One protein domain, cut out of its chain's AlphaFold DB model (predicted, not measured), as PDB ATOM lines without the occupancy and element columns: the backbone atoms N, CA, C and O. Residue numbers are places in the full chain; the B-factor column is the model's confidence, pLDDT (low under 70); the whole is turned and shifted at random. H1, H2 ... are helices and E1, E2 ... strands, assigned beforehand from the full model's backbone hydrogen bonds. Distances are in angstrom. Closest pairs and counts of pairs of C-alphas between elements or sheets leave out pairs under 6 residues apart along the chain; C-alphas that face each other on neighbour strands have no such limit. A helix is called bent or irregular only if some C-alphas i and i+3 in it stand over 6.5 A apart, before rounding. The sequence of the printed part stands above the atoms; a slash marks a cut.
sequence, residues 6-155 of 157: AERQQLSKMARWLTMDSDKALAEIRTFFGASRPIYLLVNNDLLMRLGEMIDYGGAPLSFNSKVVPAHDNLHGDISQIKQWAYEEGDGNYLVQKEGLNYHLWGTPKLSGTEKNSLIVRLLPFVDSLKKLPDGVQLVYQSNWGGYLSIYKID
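AT A GLANCE: This is residues 6 to 155 of the 157 residues of an uncharacterized protein of Crenothrix polyspora (UniProt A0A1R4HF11). Two small three-stranded sheets form the two halves of an elongated body: E2, E4 and E3 with H4 covering one face, and E1, E6 and E5 with H2 of the helical hairpin H1 and H2 grazing it. H3 and part of the long unnamed stretch 117 to 136 lie between these halves. The printed part has 150 residues with five named helices and six named strands, in the order H1 H2 E1 H3 E2 H4 E3 E4 H5 E5 E6; both sheets, E1 - E6 - E5 and E2 - E4 - E3, are antiparallel and the class is mixed. The whole is compact, with a radius of gyration of the C-alphas of 15.7 A, and spans 47 by 29 by 28 A.

IN THESE COORDINATES: Find C-alpha 6 at (-40.771, 12.474, -4.634); from there H1 runs 20.2 A to residue 19. H2 is residues 22 to 33, 16.4 A, and E1 is residues 39 to 44, 16.7 A. H3, residues 45 to 56, 19.1 A, is irregular: C-alphas 49 and 52 are 7.8 A apart. E2 is residues 65 to 70, 17.0 A. Look for H4 from C-alpha 75 at (-56.528, 34.189, -37.341) to residue 89, 19.8 A; it is irregular, with C-alphas 77 and 80 7.1 A apart. Then come E3, residues 94 to 99, E4, residues 102 to 107, H5, residues 113 to 116, and E5, residues 137 to 142. E6, residues 149 to 154, ends at C-alpha 154, (-30.993, 29.157, -19.071).

HOW THE PARTS SIT: Start at the hairpin H1 and H2, which touch at a shallow tilt of 30 degrees, opposite ways, the closest C-alphas being Trp 17 and Ala 25, 4.8 A. H1 also touches H3 at a steep tilt of 67 degrees, closest at the C-alphas of Ala 15 and Met 54, 4.8 A. H2 only grazes the sheet E1 E6 E5, with residues 26 to 33. There look for N 41 and O 152, 2.8 A, between E1 and E6, and N 138 and O 153, 2.9 A, in the hairpin E5 and E6. H3 only grazes the other sheet, with residues 45 to 48. In that sheet N 67 and O 105 are 3.0 A apart between E2 and E4, and N 97 and O 104 2.9 A in the hairpin E3 and E4. H4 is on this sheet at a height of 9.1 A, slantwise to the strands, 37 degrees from E4 on the local plane. E2, H4 and E3 form a split strand-helix-strand unit, two strands running the same way with E4 between them, and its crossover is right-handed. H5 touches no helix. Every O i to N i+4 pair is within hydrogen-bond range in H1 and H2, against 4 of 8 in H3 and 9 of 11 in H4; H5 is too short for one.

THE WHOLE: The farthest C-alphas, those of Ser 36 and His 72, are 47.8 A apart. The printed part has no cut, and the link from H5 to E5, 20 residues, is long. Mean pLDDT of the printed part is 87.0; look under 70 at residues 111 to 115, 128 to 131 and 146.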
ATOM      1  N   ALA A   6     -41.876  11.919  -3.858       87.88
ATOM      2  CA  ALA A   6     -40.771  12.474  -4.634       87.88
ATOM      3  C   ALA A   6     -41.264  13.261  -5.860       87.88
ATOM      4  O   ALA A   6     -40.780  14.364  -6.124       87.88
ATOM      5  N   GLU A   7     -42.254  12.733  -6.586       89.00
ATOM      6  CA  GLU A   7     -42.890  13.437  -7.705       89.00
ATOM      7  C   GLU A   7     -43.622  14.687  -7.219       89.00
ATOM      8  O   GLU A   7     -43.488  15.750  -7.818       89.00
ATOM      9  N   ARG A   8     -44.320  14.608  -6.082       89.69
ATOM     10  CA  ARG A   8     -44.990  15.756  -5.467       89.69
ATOM     11  C   ARG A   8     -44.003  16.864  -5.113       89.69
ATOM     12  O   ARG A   8     -44.279  18.021  -5.402       89.69
ATOM     13  N   GLN A   9     -42.837  16.534  -4.556       91.06
ATOM     14  CA  GLN A   9     -41.793  17.529  -4.280       91.06
ATOM     15  C   GLN A   9     -41.239  18.181  -5.556       91.06
ATOM     16  O   GLN A   9     -40.975  19.384  -5.560       91.06
ATOM     17  N   GLN A  10     -41.060  17.410  -6.634       90.62
ATOM     18  CA  GLN A  10     -40.635  17.939  -7.937       90.62
ATOM     19  C   GLN A  10     -41.695  18.884  -8.523       90.62
ATOM     20  O   GLN A  10     -41.370  20.003  -8.924       90.62
ATOM     21  N   LEU A  11     -42.964  18.469  -8.503       92.00
ATOM     22  CA  LEU A  11     -44.097  19.270  -8.970       92.00
ATOM     23  C   LEU A  11     -44.258  20.552  -8.151       92.00
ATOM     24  O   LEU A  11     -44.431  21.618  -8.733       92.00
ATOM     25  N   SER A  12     -44.094  20.489  -6.828       94.19
ATOM     26  CA  SER A  12     -44.118  21.672  -5.963       94.19
ATOM     27  C   SER A  12     -43.013  22.675  -6.276       94.19
ATOM     28  O   SER A  12     -43.269  23.878  -6.307       94.19
ATOM     29  N   LYS A  13     -41.790  22.213  -6.562       94.50
ATOM     30  CA  LYS A  13     -40.703  23.109  -6.994       94.50
ATOM     31  C   LYS A  13     -41.029  23.774  -8.326       94.50
ATOM     32  O   LYS A  13     -40.884  24.987  -8.442       94.50
ATOM     33  N   MET A  14     -41.508  22.999  -9.298       94.50
ATOM     34  CA  MET A  14     -41.862  23.524 -10.615       94.50
ATOM     35  C   MET A  14     -43.006  24.539 -10.529       94.50
ATOM     36  O   MET A  14     -42.886  25.640 -11.059       94.50
ATOM     37  N   ALA A  15     -44.083  24.210  -9.812       95.31
ATOM     38  CA  ALA A  15     -45.221  25.099  -9.616       95.31
ATOM     39  C   ALA A  15     -44.801  26.417  -8.955       95.31
ATOM     40  O   ALA A  15     -45.176  27.491  -9.427       95.31
ATOM     41  N   ARG A  16     -43.955  26.354  -7.919       95.56
ATOM     42  CA  ARG A  16     -43.396  27.544  -7.270       95.56
ATOM     43  C   ARG A  16     -42.548  28.380  -8.229       95.56
ATOM     44  O   ARG A  16     -42.764  29.585  -8.307       95.56
ATOM     45  N   TRP A  17     -41.621  27.773  -8.972       95.81
ATOM     46  CA  TRP A  17     -40.782  28.509  -9.925       95.81
ATOM     47  C   TRP A  17     -41.592  29.174 -11.030       95.81
ATOM     48  O   TRP A  17     -41.331  30.326 -11.354       95.81
ATOM     49  N   LEU A  18     -42.581  28.477 -11.592       94.94
ATOM     50  CA  LEU A  18     -43.408  29.006 -12.677       94.94
ATOM     51  C   LEU A  18     -44.261  30.200 -12.234       94.94
ATOM     52  O   LEU A  18     -44.482  31.116 -13.019       94.94
ATOM     53  N   THR A  19     -44.728  30.206 -10.991       93.38
ATOM     54  CA  THR A  19     -45.699  31.200 -10.509       93.38
ATOM     55  C   THR A  19     -45.080  32.362  -9.734       93.38
ATOM     56  O   THR A  19     -45.731  33.389  -9.553       93.38
ATOM     57  N   MET A  20     -43.827  32.243  -9.292       92.62
ATOM     58  CA  MET A  20     -43.109  33.331  -8.627       92.62
ATOM     59  C   MET A  20     -42.446  34.292  -9.625       92.62
ATOM     60  O   MET A  20     -42.342  34.010 -10.819       92.62
ATOM     61  N   ASP A  21     -41.956  35.420  -9.109       92.12
ATOM     62  CA  ASP A  21     -41.157  36.400  -9.853       92.12
ATOM     63  C   ASP A  21     -39.990  35.750 -10.624       92.12
ATOM     64  O   ASP A  21     -39.250  34.928 -10.074       92.12
ATOM     65  N   SER A  22     -39.831  36.122 -11.895       92.56
ATOM     66  CA  SER A  22     -38.934  35.441 -12.831       92.56
ATOM     67  C   SER A  22     -37.459  35.519 -12.439       92.56
ATOM     68  O   SER A  22     -36.754  34.517 -12.569       92.56
ATOM     69  N   ASP A  23     -36.990  36.640 -11.887       92.00
ATOM     70  CA  ASP A  23     -35.588  36.786 -11.484       92.00
ATOM     71  C   ASP A  23     -35.265  35.873 -10.299       92.00
ATOM     72  O   ASP A  23     -34.245  35.173 -10.290       92.00
ATOM     73  N   LYS A  24     -36.177  35.814  -9.319       93.56
ATOM     74  CA  LYS A  24     -36.060  34.898  -8.177       93.56
ATOM     75  C   LYS A  24     -36.144  33.438  -8.616       93.56
ATOM     76  O   LYS A  24     -35.317  32.635  -8.184       93.56
ATOM     77  N   ALA A  25     -37.088  33.100  -9.495       94.69
ATOM     78  CA  ALA A  25     -37.239  31.745 -10.016       94.69
ATOM     79  C   ALA A  25     -35.961  31.275 -10.723       94.69
ATOM     80  O   ALA A  25     -35.452  30.193 -10.444       94.69
ATOM     81  N   LEU A  26     -35.390  32.110 -11.595       94.31
ATOM     82  CA  LEU A  26     -34.170  31.777 -12.331       94.31
ATOM     83  C   LEU A  26     -32.948  31.650 -11.415       94.31
ATOM     84  O   LEU A  26     -32.093  30.800 -11.663       94.31
ATOM     85  N   ALA A  27     -32.852  32.456 -10.356       93.38
ATOM     86  CA  ALA A  27     -31.809  32.300  -9.342       93.38
ATOM     87  C   ALA A  27     -31.932  30.959  -8.592       93.38
ATOM     88  O   ALA A  27     -30.933  30.249  -8.425       93.38
ATOM     89  N   GLU A  28     -33.149  30.574  -8.193       94.56
ATOM     90  CA  GLU A  28     -33.402  29.283  -7.542       94.56
ATOM     91  C   GLU A  28     -33.116  28.100  -8.486       94.56
ATOM     92  O   GLU A  28     -32.446  27.149  -8.083       94.56
ATOM     93  N   ILE A  29     -33.541  28.175  -9.752       93.75
ATOM     94  CA  ILE A  29     -33.301  27.142 -10.774       93.75
ATOM     95  C   ILE A  29     -31.798  26.929 -10.999       93.75
ATOM     96  O   ILE A  29     -31.324  25.791 -10.980       93.75
ATOM     97  N   ARG A  30     -31.026  28.013 -11.172       91.25
ATOM     98  CA  ARG A  30     -29.564  27.941 -11.350       91.25
ATOM     99  C   ARG A  30     -28.879  27.309 -10.142       91.25
ATOM    100  O   ARG A  30     -28.019  26.449 -10.309       91.25
ATOM    101  N   THR A  31     -29.291  27.689  -8.934       92.25
ATOM    102  CA  THR A  31     -28.751  27.112  -7.691       92.25
ATOM    103  C   THR A  31     -29.077  25.623  -7.583       92.25
ATOM    104  O   THR A  31     -28.217  24.828  -7.215       92.25
ATOM    105  N   PHE A  32     -30.306  25.235  -7.926       91.81
ATOM    106  CA  PHE A  32     -30.771  23.855  -7.813       91.81
ATOM    107  C   PHE A  32     -30.036  22.895  -8.754       91.81
ATOM    108  O   PHE A  32     -29.661  21.799  -8.340       91.81
ATOM    109  N   PHE A  33     -29.833  23.285 -10.014       90.06
ATOM    110  CA  PHE A  33     -29.155  22.432 -10.996       90.06
ATOM    111  C   PHE A  33     -27.628  22.589 -11.000       90.06
ATOM    112  O   PHE A  33     -26.935  21.689 -11.477       90.06
ATOM    113  N   GLY A  34     -27.109  23.691 -10.452       87.19
ATOM    114  CA  GLY A  34     -25.687  24.019 -10.442       87.19
ATOM    115  C   GLY A  34     -25.138  24.403 -11.822       87.19
ATOM    116  O   GLY A  34     -25.828  24.341 -12.836       87.19
ATOM    117  N   ALA A  35     -23.859  24.784 -11.866       83.50
ATOM    118  CA  ALA A  35     -23.194  25.280 -13.076       83.50
ATOM    119  C   ALA A  35     -22.593  24.175 -13.978       83.50
ATOM    120  O   ALA A  35     -21.870  24.467 -14.927       83.50
ATOM    121  N   SER A  36     -22.846  22.895 -13.689       81.62
ATOM    122  CA  SER A  36     -22.173  21.779 -14.371       81.62
ATOM    123  C   SER A  36     -22.753  21.444 -15.747       81.62
ATOM    124  O   SER A  36     -22.090  20.771 -16.537       81.62
ATOM    125  N   ARG A  37     -23.983  21.879 -16.048       83.38
ATOM    126  CA  ARG A  37     -24.667  21.580 -17.313       83.38
ATOM    127  C   ARG A  37     -25.673  22.664 -17.699       83.38
ATOM    128  O   ARG A  37     -26.315  23.223 -16.812       83.38
ATOM    129  N   PRO A  38     -25.870  22.925 -19.004       84.94
ATOM    130  CA  PRO A  38     -26.911  23.841 -19.455       84.94
ATOM    131  C   PRO A  38     -28.293  23.350 -19.011       84.94
ATOM    132  O   PRO A  38     -28.584  22.151 -19.053       84.94
ATOM    133  N   ILE A  39     -29.148  24.286 -18.603       94.00
ATOM    134  CA  ILE A  39     -30.517  24.007 -18.169       94.00
ATOM    135  C   ILE A  39     -31.451  24.347 -19.326       94.00
ATOM    136  O   ILE A  39     -31.373  25.444 -19.880       94.00
ATOM    137  N   TYR A  40     -32.341  23.418 -19.668       94.88
ATOM    138  CA  TYR A  40     -33.376  23.635 -20.672       94.88
ATOM    139  C   TYR A  40     -34.762  23.523 -20.041       94.88
ATOM    140  O   TYR A  40     -35.042  22.567 -19.320       94.88
ATOM    141  N   LEU A  41     -35.623  24.493 -20.334       94.19
ATOM    142  CA  LEU A  41     -37.032  24.508 -19.955       94.19
ATOM    143  C   LEU A  41     -37.882  24.329 -21.201       94.19
ATOM    144  O   LEU A  41     -37.791  25.122 -22.135       94.19
ATOM    145  N   LEU A  42     -38.724  23.303 -21.186       94.62
ATOM    146  CA  LEU A  42     -39.790  23.128 -22.158       94.62
ATOM    147  C   LEU A  42     -41.069  23.713 -21.567       94.62
ATOM    148  O   LEU A  42     -41.482  23.334 -20.473       94.62
ATOM    149  N   VAL A  43     -41.678  24.635 -22.298       93.44
ATOM    150  CA  VAL A  43     -42.894  25.345 -21.905       93.44
ATOM    151  C   VAL A  43     -43.919  25.158 -23.010       93.44
ATOM    152  O   VAL A  43     -43.588  25.284 -24.189       93.44
ATOM    153  N   ASN A  44     -45.154  24.836 -22.632       92.12
ATOM    154  CA  ASN A  44     -46.268  24.762 -23.564       92.12
ATOM    155  C   ASN A  44     -47.464  25.583 -23.077       92.12
ATOM    156  O   ASN A  44     -47.568  25.907 -21.893       92.12
ATOM    157  N   ASN A  45     -48.362  25.916 -24.000       90.12
ATOM    158  CA  ASN A  45     -49.529  26.742 -23.690       90.12
ATOM    159  C   ASN A  45     -50.517  26.033 -22.743       90.12
ATOM    160  O   ASN A  45     -51.181  26.702 -21.952       90.12
ATOM    161  N   ASP A  46     -50.534  24.694 -22.734       90.38
ATOM    162  CA  ASP A  46     -51.373  23.884 -21.836       90.38
ATOM    163  C   ASP A  46     -51.097  24.144 -20.349       90.38
ATOM    164  O   ASP A  46     -51.956  23.872 -19.509       90.38
ATOM    165  N   LEU A  47     -49.938  24.709 -19.996       91.62
ATOM    166  CA  LEU A  47     -49.667  25.167 -18.633       91.62
ATOM    167  C   LEU A  47     -50.744  26.135 -18.111       91.62
ATOM    168  O   LEU A  47     -51.050  26.102 -16.920       91.62
ATOM    169  N   LEU A  48     -51.370  26.937 -18.979       90.50
ATOM    170  CA  LEU A  48     -52.466  27.837 -18.593       90.50
ATOM    171  C   LEU A  48     -53.734  27.078 -18.176       90.50
ATOM    172  O   LEU A  48     -54.469  27.529 -17.301       90.50
ATOM    173  N   MET A  49     -53.963  25.876 -18.711       89.75
ATOM    174  CA  MET A  49     -55.065  25.014 -18.271       89.75
ATOM    175  C   MET A  49     -54.786  24.344 -16.917       89.75
ATOM    176  O   MET A  49     -55.701  23.816 -16.289       89.75
ATOM    177  N   ARG A  50     -53.528  24.352 -16.459       91.19
ATOM    178  CA  ARG A  50     -53.058  23.669 -15.241       91.19
ATOM    179  C   ARG A  50     -52.829  24.617 -14.064       91.19
ATOM    180  O   ARG A  50     -52.269  24.205 -13.054       91.19
ATOM    181  N   LEU A  51     -53.269  25.873 -14.155       89.25
ATOM    182  CA  LEU A  51     -53.056  26.877 -13.104       89.25
ATOM    183  C   LEU A  51     -53.626  26.450 -11.744       89.25
ATOM    184  O   LEU A  51     -52.972  26.655 -10.726       89.25
ATOM    185  N   GLY A  52     -54.800  25.807 -11.728       90.31
ATOM    186  CA  GLY A  52     -55.382  25.259 -10.496       90.31
ATOM    187  C   GLY A  52     -54.476  24.211  -9.843       90.31
ATOM    188  O   GLY A  52     -54.177  24.307  -8.658       90.31
ATOM    189  N   GLU A  53     -53.937  23.284 -10.638       92.31
ATOM    190  CA  GLU A  53     -52.997  22.271 -10.144       92.31
ATOM    191  C   GLU A  53     -51.704  22.911  -9.623       92.31
ATOM    192  O   GLU A  53     -51.177  22.500  -8.593       92.31
ATOM    193  N   MET A  54     -51.189  23.951 -10.288       92.81
ATOM    194  CA  MET A  54     -50.005  24.667  -9.800       92.81
ATOM    195  C   MET A  54     -50.239  25.275  -8.414       92.81
ATOM    196  O   MET A  54     -49.347  25.207  -7.567       92.81
ATOM    197  N   ILE A  55     -51.430  25.821  -8.156       91.81
ATOM    198  CA  ILE A  55     -51.806  26.334  -6.833       91.81
ATOM    199  C   ILE A  55     -51.834  25.191  -5.807       91.81
ATOM    200  O   ILE A  55     -51.236  25.324  -4.738       91.81
ATOM    201  N   ASP A  56     -52.422  24.040  -6.149       92.62
ATOM    202  CA  ASP A  56     -52.470  22.856  -5.273       92.62
ATOM    203  C   ASP A  56     -51.073  22.317  -4.909       92.62
ATOM    204  O   ASP A  56     -50.867  21.741  -3.833       92.62
ATOM    205  N   TYR A  57     -50.087  22.530  -5.785       92.94
ATOM    206  CA  TYR A  57     -48.683  22.189  -5.551       92.94
ATOM    207  C   TYR A  57     -47.871  23.298  -4.856       92.94
ATOM    208  O   TYR A  57     -46.673  23.112  -4.629       92.94
ATOM    209  N   GLY A  58     -48.497  24.404  -4.438       88.94
ATOM    210  CA  GLY A  58     -47.862  25.486  -3.674       88.94
ATOM    211  C   GLY A  58     -47.328  26.643  -4.522       88.94
ATOM    212  O   GLY A  58     -46.504  27.427  -4.043       88.94
ATOM    213  N   GLY A  59     -47.768  26.743  -5.776       91.62
ATOM    214  CA  GLY A  59     -47.562  27.919  -6.611       91.62
ATOM    215  C   GLY A  59     -48.373  29.126  -6.130       91.62
ATOM    216  O   GLY A  59     -49.404  28.990  -5.472       91.62
ATOM    217  N   ALA A  60     -47.904  30.325  -6.467       90.25
ATOM    218  CA  ALA A  60     -48.656  31.550  -6.255       90.25
ATOM    219  C   ALA A  60     -49.883  31.590  -7.190       90.25
ATOM    220  O   ALA A  60     -49.779  31.182  -8.351       90.25
ATOM    221  N   PRO A  61     -51.040  32.086  -6.722       88.75
ATOM    222  CA  PRO A  61     -52.204  32.242  -7.579       88.75
ATOM    223  C   PRO A  61     -51.916  33.274  -8.672       88.75
ATOM    224  O   PRO A  61     -51.437  34.371  -8.389       88.75
ATOM    225  N   LEU A  62     -52.230  32.921  -9.918       87.69
ATOM    226  CA  LEU A  62     -52.143  33.818 -11.065       87.69
ATOM    227  C   LEU A  62     -53.530  33.992 -11.668       87.69
ATOM    228  O   LEU A  62     -54.199  33.018 -12.013       87.69
ATOM    229  N   SER A  63     -53.944  35.243 -11.811       85.38
ATOM    230  CA  SER A  63     -55.217  35.586 -12.431       85.38
ATOM    231  C   SER A  63     -54.985  35.808 -13.920       85.38
ATOM    232  O   SER A  63     -54.268  36.733 -14.288       85.38
ATOM    233  N   PHE A  64     -55.580  34.975 -14.770       88.00
ATOM    234  CA  PHE A  64     -55.648  35.197 -16.215       88.00
ATOM    235  C   PHE A  64     -57.105  35.348 -16.627       88.00
ATOM    236  O   PHE A  64     -57.971  34.600 -16.172       88.00
ATOM    237  N   ASN A  65     -57.365  36.285 -17.530       90.56
ATOM    238  CA  ASN A  65     -58.635  36.343 -18.231       90.56
ATOM    239  C   ASN A  65     -58.640  35.246 -19.293       90.56
ATOM    240  O   ASN A  65     -57.635  35.049 -19.978       90.56
ATOM    241  N   SER A  66     -59.761  34.557 -19.463       92.06
ATOM    242  CA  SER A  66     -59.910  33.559 -20.519       92.06
ATOM    243  C   SER A  66     -61.242  33.715 -21.236       92.06
ATOM    244  O   SER A  66     -62.240  34.145 -20.654       92.06
ATOM    245  N   LYS A  67     -61.245  33.405 -22.531       93.38
ATOM    246  CA  LYS A  67     -62.450  33.402 -23.361       93.38
ATOM    247  C   LYS A  67     -62.298  32.385 -24.478       93.38
ATOM    248  O   LYS A  67     -61.265  32.339 -25.133       93.38
ATOM    249  N   VAL A  68     -63.347  31.614 -24.738       92.44
ATOM    250  CA  VAL A  68     -63.411  30.730 -25.906       92.44
ATOM    251  C   VAL A  68     -64.250  31.402 -26.988       92.44
ATOM    252  O   VAL A  68     -65.340  31.905 -26.709       92.44
ATOM    253  N   VAL A  69     -63.739  31.432 -28.216       90.75
ATOM    254  CA  VAL A  69     -64.433  31.968 -29.397       90.75
ATOM    255  C   VAL A  69     -64.325  30.984 -30.565       90.75
ATOM    256  O   VAL A  69     -63.360  30.222 -30.607       90.75
ATOM    257  N   PRO A  70     -65.263  30.975 -31.525       89.62
ATOM    258  CA  PRO A  70     -65.104  30.196 -32.751       89.62
ATOM    259  C   PRO A  70     -63.824  30.591 -33.494       89.62
ATOM    260  O   PRO A  70     -63.507  31.776 -33.594       89.62
ATOM    261  N   ALA A  71     -63.090  29.605 -34.007       85.00
ATOM    262  CA  ALA A  71     -61.938  29.846 -34.863       85.00
ATOM    263  C   ALA A  71     -62.391  29.927 -36.318       85.00
ATOM    264  O   ALA A  71     -62.879  28.937 -36.866       85.00
ATOM    265  N   HIS A  72     -62.199  31.080 -36.954       77.94
ATOM    266  CA  HIS A  72     -62.384  31.198 -38.395       77.94
ATOM    267  C   HIS A  72     -61.140  30.696 -39.145       77.94
ATOM    268  O   HIS A  72     -60.092  30.398 -38.563       77.94
ATOM    269  N   ASP A  73     -61.241  30.614 -40.471       71.19
ATOM    270  CA  ASP A  73     -60.153  30.123 -41.326       71.19
ATOM    271  C   ASP A  73     -58.898  31.013 -41.281       71.19
ATOM    272  O   ASP A  73     -57.808  30.571 -41.651       71.19
ATOM    273  N   ASN A  74     -59.021  32.258 -40.805       73.81
ATOM    274  CA  ASN A  74     -57.935  33.227 -40.775       73.81
ATOM    275  C   ASN A  74     -57.824  33.955 -39.428       73.81
ATOM    276  O   ASN A  74     -58.480  34.974 -39.212       73.81
ATOM    277  N   LEU A  75     -56.874  33.517 -38.596       73.62
ATOM    278  CA  LEU A  75     -56.528  34.189 -37.341       73.62
ATOM    279  C   LEU A  75     -56.228  35.680 -37.551       73.62
ATOM    280  O   LEU A  75     -56.630  36.493 -36.728       73.62
ATOM    281  N   HIS A  76     -55.570  36.066 -38.653       73.88
ATOM    282  CA  HIS A  76     -55.280  37.479 -38.917       73.88
ATOM    283  C   HIS A  76     -56.542  38.334 -39.074       73.88
ATOM    284  O   HIS A  76     -56.501  39.519 -38.747       73.88
ATOM    285  N   GLY A  77     -57.648  37.744 -39.534       74.75
ATOM    286  CA  GLY A  77     -58.951  38.406 -39.579       74.75
ATOM    287  C   GLY A  77     -59.545  38.631 -38.187       74.75
ATOM    288  O   GLY A  77     -60.164  39.665 -37.946       74.75
ATOM    289  N   ASP A  78     -59.271  37.720 -37.252       80.81
ATOM    290  CA  ASP A  78     -59.808  37.747 -35.889       80.81
ATOM    291  C   ASP A  78     -58.947  38.572 -34.906       80.81
ATOM    292  O   ASP A  78     -59.430  38.986 -33.849       80.81
ATOM    293  N   ILE A  79     -57.685  38.883 -35.254       84.50
ATOM    294  CA  ILE A  79     -56.730  39.607 -34.386       84.50
ATOM    295  C   ILE A  79     -57.307  40.914 -33.835       84.50
ATOM    296  O   ILE A  79     -57.095  41.218 -32.663       84.50
ATOM    297  N   SER A  80     -58.014  41.707 -34.647       85.81
ATOM    298  CA  SER A  80     -58.545  43.004 -34.201       85.81
ATOM    299  C   SER A  80     -59.553  42.846 -33.063       85.81
ATOM    300  O   SER A  80     -59.490  43.589 -32.082       85.81
ATOM    301  N   GLN A  81     -60.431  41.844 -33.155       88.38
ATOM    302  CA  GLN A  81     -61.417  41.545 -32.120       88.38
ATOM    303  C   GLN A  81     -60.754  40.962 -30.867       88.38
ATOM    304  O   GLN A  81     -61.090  41.357 -29.751       88.38
ATOM    305  N   ILE A  82     -59.782  40.061 -31.042       90.56
ATOM    306  CA  ILE A  82     -59.015  39.472 -29.935       90.56
ATOM    307  C   ILE A  82     -58.249  40.561 -29.179       90.56
ATOM    308  O   ILE A  82     -58.288  40.620 -27.951       90.56
ATOM    309  N   LYS A  83     -57.589  41.465 -29.911       90.50
ATOM    310  CA  LYS A  83     -56.866  42.600 -29.341       90.50
ATOM    311  C   LYS A  83     -57.809  43.516 -28.569       90.50
ATOM    312  O   LYS A  83     -57.479  43.898 -27.453       90.50
ATOM    313  N   GLN A  84     -58.967  43.857 -29.137       91.19
ATOM    314  CA  GLN A  84     -59.966  44.676 -28.450       91.19
ATOM    315  C   GLN A  84     -60.404  44.030 -27.129       91.19
ATOM    316  O   GLN A  84     -60.305  44.673 -26.086       91.19
ATOM    317  N   TRP A  85     -60.775  42.748 -27.155       92.50
ATOM    318  CA  TRP A  85     -61.123  41.989 -25.952       92.50
ATOM    319  C   TRP A  85     -60.005  42.019 -24.897       92.50
ATOM    320  O   TRP A  85     -60.269  42.261 -23.721       92.50
ATOM    321  N   ALA A  86     -58.747  41.844 -25.311       91.00
ATOM    322  CA  ALA A  86     -57.607  41.856 -24.399       91.00
ATOM    323  C   ALA A  86     -57.412  43.209 -23.687       91.00
ATOM    324  O   ALA A  86     -56.941  43.235 -22.551       91.00
ATOM    325  N   TYR A  87     -57.762  44.331 -24.330       90.06
ATOM    326  CA  TYR A  87     -57.725  45.663 -23.710       90.06
ATOM    327  C   TYR A  87     -58.943  45.955 -22.831       90.06
ATOM    328  O   TYR A  87     -58.818  46.664 -21.831       90.06
ATOM    329  N   GLU A  88     -60.116  45.452 -23.214       89.94
ATOM    330  CA  GLU A  88     -61.354  45.623 -22.447       89.94
ATOM    331  C   GLU A  88     -61.271  44.870 -21.115       89.94
ATOM    332  O   GLU A  88     -61.482  45.461 -20.055       89.94
ATOM    333  N   GLU A  89     -60.865  43.601 -21.163       86.75
ATOM    334  CA  GLU A  89     -60.801  42.726 -19.987       86.75
ATOM    335  C   GLU A  89     -59.464  42.827 -19.236       86.75
ATOM    336  O   GLU A  89     -59.371  42.489 -18.054       86.75
ATOM    337  N   GLY A  90     -58.399  43.276 -19.903       86.31
ATOM    338  CA  GLY A  90     -57.032  43.177 -19.397       86.31
ATOM    339  C   GLY A  90     -56.152  44.376 -19.714       86.31
ATOM    340  O   GLY A  90     -56.604  45.519 -19.795       86.31
ATOM    341  N   ASP A  91     -54.852  44.126 -19.826       85.50
ATOM    342  CA  ASP A  91     -53.851  45.140 -20.164       85.50
ATOM    343  C   ASP A  91     -53.466  45.154 -21.652       85.50
ATOM    344  O   ASP A  91     -52.520  45.840 -22.041       85.50
ATOM    345  N   GLY A  92     -54.220  44.441 -22.494       86.12
ATOM    346  CA  GLY A  92     -53.986  44.347 -23.935       86.12
ATOM    347  C   GLY A  92     -53.019  43.242 -24.352       86.12
ATOM    348  O   GLY A  92     -52.818  43.042 -25.550       86.12
ATOM    349  N   ASN A  93     -52.439  42.511 -23.400       87.62
ATOM    350  CA  ASN A  93     -51.553  41.393 -23.672       87.62
ATOM    351  C   ASN A  93     -52.336  40.071 -23.690       87.62
ATOM    352  O   ASN A  93     -53.087  39.763 -22.764       87.62
ATOM    353  N   TYR A  94     -52.170  39.294 -24.762       89.75
ATOM    354  CA  TYR A  94     -52.966  38.093 -25.005       89.75
ATOM    355  C   TYR A  94     -52.174  36.967 -25.667       89.75
ATOM    356  O   TYR A  94     -51.181  37.209 -26.346       89.75
ATOM    357  N   LEU A  95     -52.645  35.736 -25.486       90.44
ATOM    358  CA  LEU A  95     -52.178  34.518 -26.135       90.44
ATOM    359  C   LEU A  95     -53.384  33.817 -26.763       90.44
ATOM    360  O   LEU A  95     -54.467  33.784 -26.179       90.44
ATOM    361  N   VAL A  96     -53.196  33.258 -27.958       89.75
ATOM    362  CA  VAL A  96     -54.247  32.546 -28.695       89.75
ATOM    363  C   VAL A  96     -53.850  31.090 -28.887       89.75
ATOM    364  O   VAL A  96     -52.796  30.799 -29.451       89.75
ATOM    365  N   GLN A  97     -54.726  30.178 -28.478       87.75
ATOM    366  CA  GLN A  97     -54.588  28.740 -28.673       87.75
ATOM    367  C   GLN A  97     -55.828  28.205 -29.397       87.75
ATOM    368  O   GLN A  97     -56.900  28.104 -28.826       87.75
ATOM    369  N   LYS A  98     -55.723  27.858 -30.680       84.69
ATOM    370  CA  LYS A  98     -56.720  27.002 -31.361       84.69
ATOM    371  C   LYS A  98     -56.821  25.624 -30.718       84.69
ATOM    372  O   LYS A  98     -55.836  24.899 -30.595       84.69
ATOM    373  N   GLU A  99     -58.055  25.260 -30.426       85.19
ATOM    374  CA  GLU A  99     -58.499  23.989 -29.885       85.19
ATOM    375  C   GLU A  99     -59.645  23.494 -30.781       85.19
ATOM    376  O   GLU A  99     -60.797  23.921 -30.671       85.19
ATOM    377  N   GLY A 100     -59.316  22.638 -31.752       85.81
ATOM    378  CA  GLY A 100     -60.282  22.167 -32.748       85.81
ATOM    379  C   GLY A 100     -60.856  23.309 -33.597       85.81
ATOM    380  O   GLY A 100     -60.134  23.930 -34.380       85.81
ATOM    381  N   LEU A 101     -62.163  23.551 -33.451       88.38
ATOM    382  CA  LEU A 101     -62.921  24.593 -34.161       88.38
ATOM    383  C   LEU A 101     -62.992  25.925 -33.397       88.38
ATOM    384  O   LEU A 101     -63.681  26.838 -33.843       88.38
ATOM    385  N   ASN A 102     -62.311  26.049 -32.257       90.25
ATOM    386  CA  ASN A 102     -62.341  27.244 -31.415       90.25
ATOM    387  C   ASN A 102     -60.939  27.810 -31.194       90.25
ATOM    388  O   ASN A 102     -59.947  27.099 -31.331       90.25
ATOM    389  N   TYR A 103     -60.863  29.078 -30.807       89.75
ATOM    390  CA  TYR A 103     -59.722  29.671 -30.128       89.75
ATOM    391  C   TYR A 103     -60.027  29.803 -28.638       89.75
ATOM    392  O   TYR A 103     -61.030  30.399 -28.249       89.75
ATOM    393  N   HIS A 104     -59.121  29.305 -27.812       91.69
ATOM    394  CA  HIS A 104     -58.987  29.670 -26.419       91.69
ATOM    395  C   HIS A 104     -58.055  30.879 -26.326       91.69
ATOM    396  O   HIS A 104     -56.873  30.828 -26.675       91.69
ATOM    397  N   LEU A 105     -58.627  32.000 -25.915       92.38
ATOM    398  CA  LEU A 105     -57.934  33.254 -25.704       92.38
ATOM    399  C   LEU A 105     -57.563  33.361 -24.233       92.38
ATOM    400  O   LEU A 105     -58.412  33.163 -23.364       92.38
ATOM    401  N   TRP A 106     -56.323  33.744 -23.977       92.12
ATOM    402  CA  TRP A 106     -55.816  34.061 -22.652       92.12
ATOM    403  C   TRP A 106     -55.361  35.509 -22.641       92.12
ATOM    404  O   TRP A 106     -54.674  35.942 -23.561       92.12
ATOM    405  N   GLY A 107     -55.731  36.261 -21.615       89.44
ATOM    406  CA  GLY A 107     -55.335  37.649 -21.425       89.44
ATOM    407  C   GLY A 107     -54.731  37.837 -20.046       89.44
ATOM    408  O   GLY A 107     -55.210  37.257 -19.069       89.44
ATOM    409  N   THR A 108     -53.688  38.650 -19.937       85.75
ATOM    410  CA  THR A 108     -53.247  39.103 -18.617       85.75
ATOM    411  C   THR A 108     -54.193  40.205 -18.134       85.75
ATOM    412  O   THR A 108     -54.541  41.101 -18.910       85.75
ATOM    413  N   PRO A 109     -54.669  40.162 -16.878       82.31
ATOM    414  CA  PRO A 109     -55.498  41.233 -16.359       82.31
ATOM    415  C   PRO A 109     -54.653  42.497 -16.184       82.31
ATOM    416  O   PRO A 109     -53.444  42.516 -16.436       82.31
ATOM    417  N   LYS A 110     -55.280  43.585 -15.730       77.00
ATOM    418  CA  LYS A 110     -54.574  44.812 -15.330       77.00
ATOM    419  C   LYS A 110     -53.780  44.551 -14.042       77.00
ATOM    420  O   LYS A 110     -54.164  44.974 -12.959       77.00
ATOM    421  N   LEU A 111     -52.707  43.779 -14.174       64.00
ATOM    422  CA  LEU A 111     -51.881  43.270 -13.087       64.00
ATOM    423  C   LEU A 111     -50.975  44.363 -12.510       64.00
ATOM    424  O   LEU A 111     -50.565  45.300 -13.203       64.00
ATOM    425  N   SER A 112     -50.597  44.184 -11.246       56.66
ATOM    426  CA  SER A 112     -49.473  44.896 -10.633       56.66
ATOM    427  C   SER A 112     -48.131  44.314 -11.121       56.66
ATOM    428  O   SER A 112     -48.072  43.190 -11.622       56.66
ATOM    429  N   GLY A 113     -47.034  45.073 -11.011       62.34
ATOM    430  CA  GLY A 113     -45.744  44.726 -11.636       62.34
ATOM    431  C   GLY A 113     -45.181  43.336 -11.291       62.34
ATOM    432  O   GLY A 113     -44.562  42.712 -12.148       62.34
ATOM    433  N   THR A 114     -45.429  42.816 -10.086       59.72
ATOM    434  CA  THR A 114     -44.916  41.509  -9.629       59.72
ATOM    435  C   THR A 114     -45.615  40.305 -10.262       59.72
ATOM    436  O   THR A 114     -44.955  39.315 -10.555       59.72
ATOM    437  N   GLU A 115     -46.920  40.372 -10.529       66.81
ATOM    438  CA  GLU A 115     -47.655  39.263 -11.166       66.81
ATOM    439  C   GLU A 115     -47.358  39.195 -12.672       66.81
ATOM    440  O   GLU A 115     -47.216  38.104 -13.237       66.81
ATOM    441  N   LYS A 116     -47.156  40.363 -13.308       73.12
ATOM    442  CA  LYS A 116     -46.696  40.466 -14.706       73.12
ATOM    443  C   LYS A 116     -45.316  39.847 -14.928       73.12
ATOM    444  O   LYS A 116     -45.015  39.428 -16.041       73.12
ATOM    445  N   ASN A 117     -44.479  39.810 -13.890       84.56
ATOM    446  CA  ASN A 117     -43.125  39.274 -13.974       84.56
ATOM    447  C   ASN A 117     -43.015  37.806 -13.534       84.56
ATOM    448  O   ASN A 117     -41.898  37.320 -13.361       84.56
ATOM    449  N   SER A 118     -44.126  37.087 -13.342       90.19
ATOM    450  CA  SER A 118     -44.055  35.654 -13.034       90.19
ATOM    451  C   SER A 118     -43.353  34.876 -14.152       90.19
ATOM    452  O   SER A 118     -43.497  35.202 -15.334       90.19
ATOM    453  N   LEU A 119     -42.580  33.844 -13.801       93.06
ATOM    454  CA  LEU A 119     -41.777  33.113 -14.788       93.06
ATOM    455  C   LEU A 119     -42.638  32.543 -15.925       93.06
ATOM    456  O   LEU A 119     -42.253  32.652 -17.082       93.06
ATOM    457  N   ILE A 120     -43.819  32.000 -15.629       91.88
ATOM    458  CA  ILE A 120     -44.732  31.457 -16.642       91.88
ATOM    459  C   ILE A 120     -45.209  32.526 -17.635       91.88
ATOM    460  O   ILE A 120     -45.182  32.285 -18.839       91.88
ATOM    461  N   VAL A 121     -45.558  33.734 -17.176       89.12
ATOM    462  CA  VAL A 121     -45.930  34.853 -18.064       89.12
ATOM    463  C   VAL A 121     -44.748  35.246 -18.950       89.12
ATOM    464  O   VAL A 121     -44.915  35.510 -20.141       89.12
ATOM    465  N   ARG A 122     -43.538  35.220 -18.381       90.00
ATOM    466  CA  ARG A 122     -42.269  35.532 -19.053       90.00
ATOM    467  C   ARG A 122     -41.732  34.389 -19.919       90.00
ATOM    468  O   ARG A 122     -40.656  34.537 -20.482       90.00
ATOM    469  N   LEU A 123     -42.417  33.253 -20.024       92.12
ATOM    470  CA  LEU A 123     -42.027  32.145 -20.906       92.12
ATOM    471  C   LEU A 123     -43.141  31.740 -21.879       92.12
ATOM    472  O   LEU A 123     -42.878  31.022 -22.834       92.12
ATOM    473  N   LEU A 124     -44.381  32.176 -21.665       91.38
ATOM    474  CA  LEU A 124     -45.479  31.918 -22.590       91.38
ATOM    475  C   LEU A 124     -45.560  32.989 -23.679       91.38
ATOM    476  O   LEU A 124     -45.364  34.168 -23.376       91.38
ATOM    477  N   PRO A 125     -45.908  32.620 -24.925       87.38
ATOM    478  CA  PRO A 125     -45.880  33.506 -26.087       87.38
ATOM    479  C   PRO A 125     -47.077  34.474 -26.130       87.38
ATOM    480  O   PRO A 125     -47.793  34.533 -27.130       87.38
ATOM    481  N   PHE A 126     -47.327  35.236 -25.060       87.62
ATOM    482  CA  PHE A 126     -48.272  36.342 -25.167       87.62
ATOM    483  C   PHE A 126     -47.690  37.442 -26.070       87.62
ATOM    484  O   PHE A 126     -46.478  37.660 -26.118       87.62
ATOM    485  N   VAL A 127     -48.566  38.161 -26.771       80.06
ATOM    486  CA  VAL A 127     -48.205  39.164 -27.785       80.06
ATOM    487  C   VAL A 127     -47.338  40.305 -27.233       80.06
ATOM    488  O   VAL A 127     -46.562  40.894 -27.984       80.06
ATOM    489  N   ASP A 128     -47.418  40.596 -25.934       67.06
ATOM    490  CA  ASP A 128     -46.664  41.657 -25.257       67.06
ATOM    491  C   ASP A 128     -45.884  41.202 -24.004       67.06
ATOM    492  O   ASP A 128     -45.067  41.973 -23.504       67.06
ATOM    493  N   SER A 129     -46.028  39.965 -23.493       52.41
ATOM    494  CA  SER A 129     -45.392  39.549 -22.214       52.41
ATOM    495  C   SER A 129     -43.850  39.615 -22.202       52.41
ATOM    496  O   SER A 129     -43.214  39.485 -21.150       52.41
ATOM    497  N   LEU A 130     -43.217  39.804 -23.365       48.72
ATOM    498  CA  LEU A 130     -41.915  39.217 -23.655       48.72
ATOM    499  C   LEU A 130     -41.002  39.983 -24.623       48.72
ATOM    500  O   LEU A 130     -40.080  39.383 -25.172       48.72
ATOM    501  N   LYS A 131     -41.146  41.307 -24.812       56.09
ATOM    502  CA  LYS A 131     -40.198  42.066 -25.677       56.09
ATOM    503  C   LYS A 131     -38.719  41.871 -25.310       56.09
ATOM    504  O   LYS A 131     -37.844  42.076 -26.147       56.09
ATOM    505  N   LYS A 132     -38.447  41.447 -24.073       72.69
ATOM    506  CA  LYS A 132     -37.192  40.814 -23.671       72.69
ATOM    507  C   LYS A 132     -37.489  39.596 -22.811       72.69
ATOM    508  O   LYS A 132     -38.246  39.717 -21.846       72.69
ATOM    509  N   LEU A 133     -36.851  38.474 -23.131       87.88
ATOM    510  CA  LEU A 133     -36.690  37.353 -22.207       87.88
ATOM    511  C   LEU A 133     -35.974  37.835 -20.932       87.88
ATOM    512  O   LEU A 133     -35.252  38.836 -20.993       87.88
ATOM    513  N   PRO A 134     -36.165  37.166 -19.783       89.12
ATOM    514  CA  PRO A 134     -35.342  37.426 -18.607       89.12
ATOM    515  C   PRO A 134     -33.842  37.270 -18.906       89.12
ATOM    516  O   PRO A 134     -33.447  36.508 -19.792       89.12
ATOM    517  N   ASP A 135     -32.994  37.957 -18.144       88.38
ATOM    518  CA  ASP A 135     -31.545  37.901 -18.343       88.38
ATOM    519  C   ASP A 135     -30.992  36.475 -18.180       88.38
ATOM    520  O   ASP A 135     -31.253  35.764 -17.198       88.38
ATOM    521  N   GLY A 136     -30.162  36.068 -19.142       89.50
ATOM    522  CA  GLY A 136     -29.605  34.716 -19.201       89.50
ATOM    523  C   GLY A 136     -30.651  33.651 -19.530       89.50
ATOM    524  O   GLY A 136     -30.497  32.512 -19.094       89.50
ATOM    525  N   VAL A 137     -31.723  34.017 -20.239       92.81
ATOM    526  CA  VAL A 137     -32.680  33.089 -20.850       92.81
ATOM    527  C   VAL A 137     -32.695  33.315 -22.358       92.81
ATOM    528  O   VAL A 137     -32.884  34.435 -22.831       92.81
ATOM    529  N   GLN A 138     -32.525  32.241 -23.122       92.88
ATOM    530  CA  GLN A 138     -32.524  32.259 -24.579       92.88
ATOM    531  C   GLN A 138     -33.589  31.304 -25.119       92.88
ATOM    532  O   GLN A 138     -33.592  30.124 -24.780       92.88
ATOM    533  N   LEU A 139     -34.460  31.785 -26.004       92.75
ATOM    534  CA  LEU A 139     -35.343  30.922 -26.789       92.75
ATOM    535  C   LEU A 139     -34.500  30.171 -27.830       92.75
ATOM    536  O   LEU A 139     -33.866  30.802 -28.674       92.75
ATOM    537  N   VAL A 140     -34.479  28.840 -27.761       94.69
ATOM    538  CA  VAL A 140     -33.711  27.991 -28.693       94.69
ATOM    539  C   VAL A 140     -34.592  27.301 -29.728       94.69
ATOM    540  O   VAL A 140     -34.117  26.937 -30.798       94.69
ATOM    541  N   TYR A 141     -35.878  27.128 -29.421       92.75
ATOM    542  CA  TYR A 141     -36.856  26.560 -30.336       92.75
ATOM    543  C   TYR A 141     -38.253  27.061 -29.987       92.75
ATOM    544  O   TYR A 141     -38.597  27.154 -28.810       92.75
ATOM    545  N   GLN A 142     -39.067  27.315 -31.006       91.06
ATOM    546  CA  GLN A 142     -40.492  27.568 -30.867       91.06
ATOM    547  C   GLN A 142     -41.235  26.909 -32.026       91.06
ATOM    548  O   GLN A 142     -40.799  26.982 -33.174       91.06
ATOM    549  N   SER A 143     -42.356  26.254 -31.735       88.75
ATOM    550  CA  SER A 143     -43.209  25.667 -32.765       88.75
ATOM    551  C   SER A 143     -43.883  26.746 -33.617       88.75
ATOM    552  O   SER A 143     -44.395  27.726 -33.077       88.75
ATOM    553  N   ASN A 144     -43.980  26.506 -34.927       76.69
ATOM    554  CA  ASN A 144     -44.489  27.471 -35.913       76.69
ATOM    555  C   ASN A 144     -45.887  28.026 -35.613       76.69
ATOM    556  O   ASN A 144     -46.174  29.181 -35.912       76.69
ATOM    557  N   TRP A 145     -46.783  27.201 -35.074       70.00
ATOM    558  CA  TRP A 145     -48.177  27.577 -34.916       70.00
ATOM    559  C   TRP A 145     -48.462  28.007 -33.468       70.00
ATOM    560  O   TRP A 145     -48.302  27.224 -32.532       70.00
ATOM    561  N   GLY A 146     -48.813  29.288 -33.288       67.00
ATOM    562  CA  GLY A 146     -49.188  29.889 -31.998       67.00
ATOM    563  C   GLY A 146     -48.110  29.856 -30.907       67.00
ATOM    564  O   GLY A 146     -48.417  30.114 -29.746       67.00
ATOM    565  N   GLY A 147     -46.871  29.479 -31.243       75.81
ATOM    566  CA  GLY A 147     -45.808  29.264 -30.262       75.81
ATOM    567  C   GLY A 147     -46.120  28.170 -29.237       75.81
ATOM    568  O   GLY A 147     -45.535  28.198 -28.158       75.81
ATOM    569  N   TYR A 148     -47.018  27.229 -29.574       86.00
ATOM    570  CA  TYR A 148     -47.571  26.221 -28.660       86.00
ATOM    571  C   TYR A 148     -46.536  25.550 -27.758       86.00
ATOM    572  O   TYR A 148     -46.813  25.315 -26.585       86.00
ATOM    573  N   LEU A 149     -45.362  25.235 -28.305       91.75
ATOM    574  CA  LEU A 149     -44.236  24.677 -27.576       91.75
ATOM    575  C   LEU A 149     -43.006  25.557 -27.778       91.75
ATOM    576  O   LEU A 149     -42.623  25.847 -28.912       91.75
ATOM    577  N   SER A 150     -42.366  25.927 -26.674       93.12
ATOM    578  CA  SER A 150     -41.142  26.720 -26.644       93.12
ATOM    579  C   SER A 150     -40.091  26.031 -25.774       93.12
ATOM    580  O   SER A 150     -40.402  25.485 -24.716       93.12
ATOM    581  N   ILE A 151     -38.838  26.033 -26.228       95.25
ATOM    582  CA  ILE A 151     -37.692  25.540 -25.461       95.25
ATOM    583  C   ILE A 151     -36.778  26.721 -25.171       95.25
ATOM    584  O   ILE A 151     -36.333  27.422 -26.084       95.25
ATOM    585  N   TYR A 152     -36.466  26.899 -23.894       95.06
ATOM    586  CA  TYR A 152     -35.586  27.939 -23.391       95.06
ATOM    587  C   TYR A 152     -34.315  27.327 -22.828       95.06
ATOM    588  O   TYR A 152     -34.376  26.360 -22.074       95.06
ATOM    589  N   LYS A 153     -33.166  27.911 -23.151       95.06
ATOM    590  CA  LYS A 153     -31.894  27.662 -22.478       95.06
ATOM    591  C   LYS A 153     -31.711  28.707 -21.381       95.06
ATOM    592  O   LYS A 153     -31.816  29.898 -21.661       95.06
ATOM    593  N   ILE A 154     -31.419  28.272 -20.159       93.06
ATOM    594  CA  ILE A 154     -30.993  29.157 -19.071       93.06
ATOM    595  C   ILE A 154     -29.472  29.100 -18.976       93.06
ATOM    596  O   ILE A 154     -28.888  28.032 -18.765       93.06
ATOM    597  N   ASP A 155     -28.836  30.258 -19.109       86.25
ATOM    598  CA  ASP A 155     -27.407  30.410 -18.895       86.25
ATOM    599  C   ASP A 155     -27.075  30.336 -17.404       86.25
ATOM    600  O   ASP A 155     -27.758  30.902 -16.540       86.25
TER     601      ASP A 155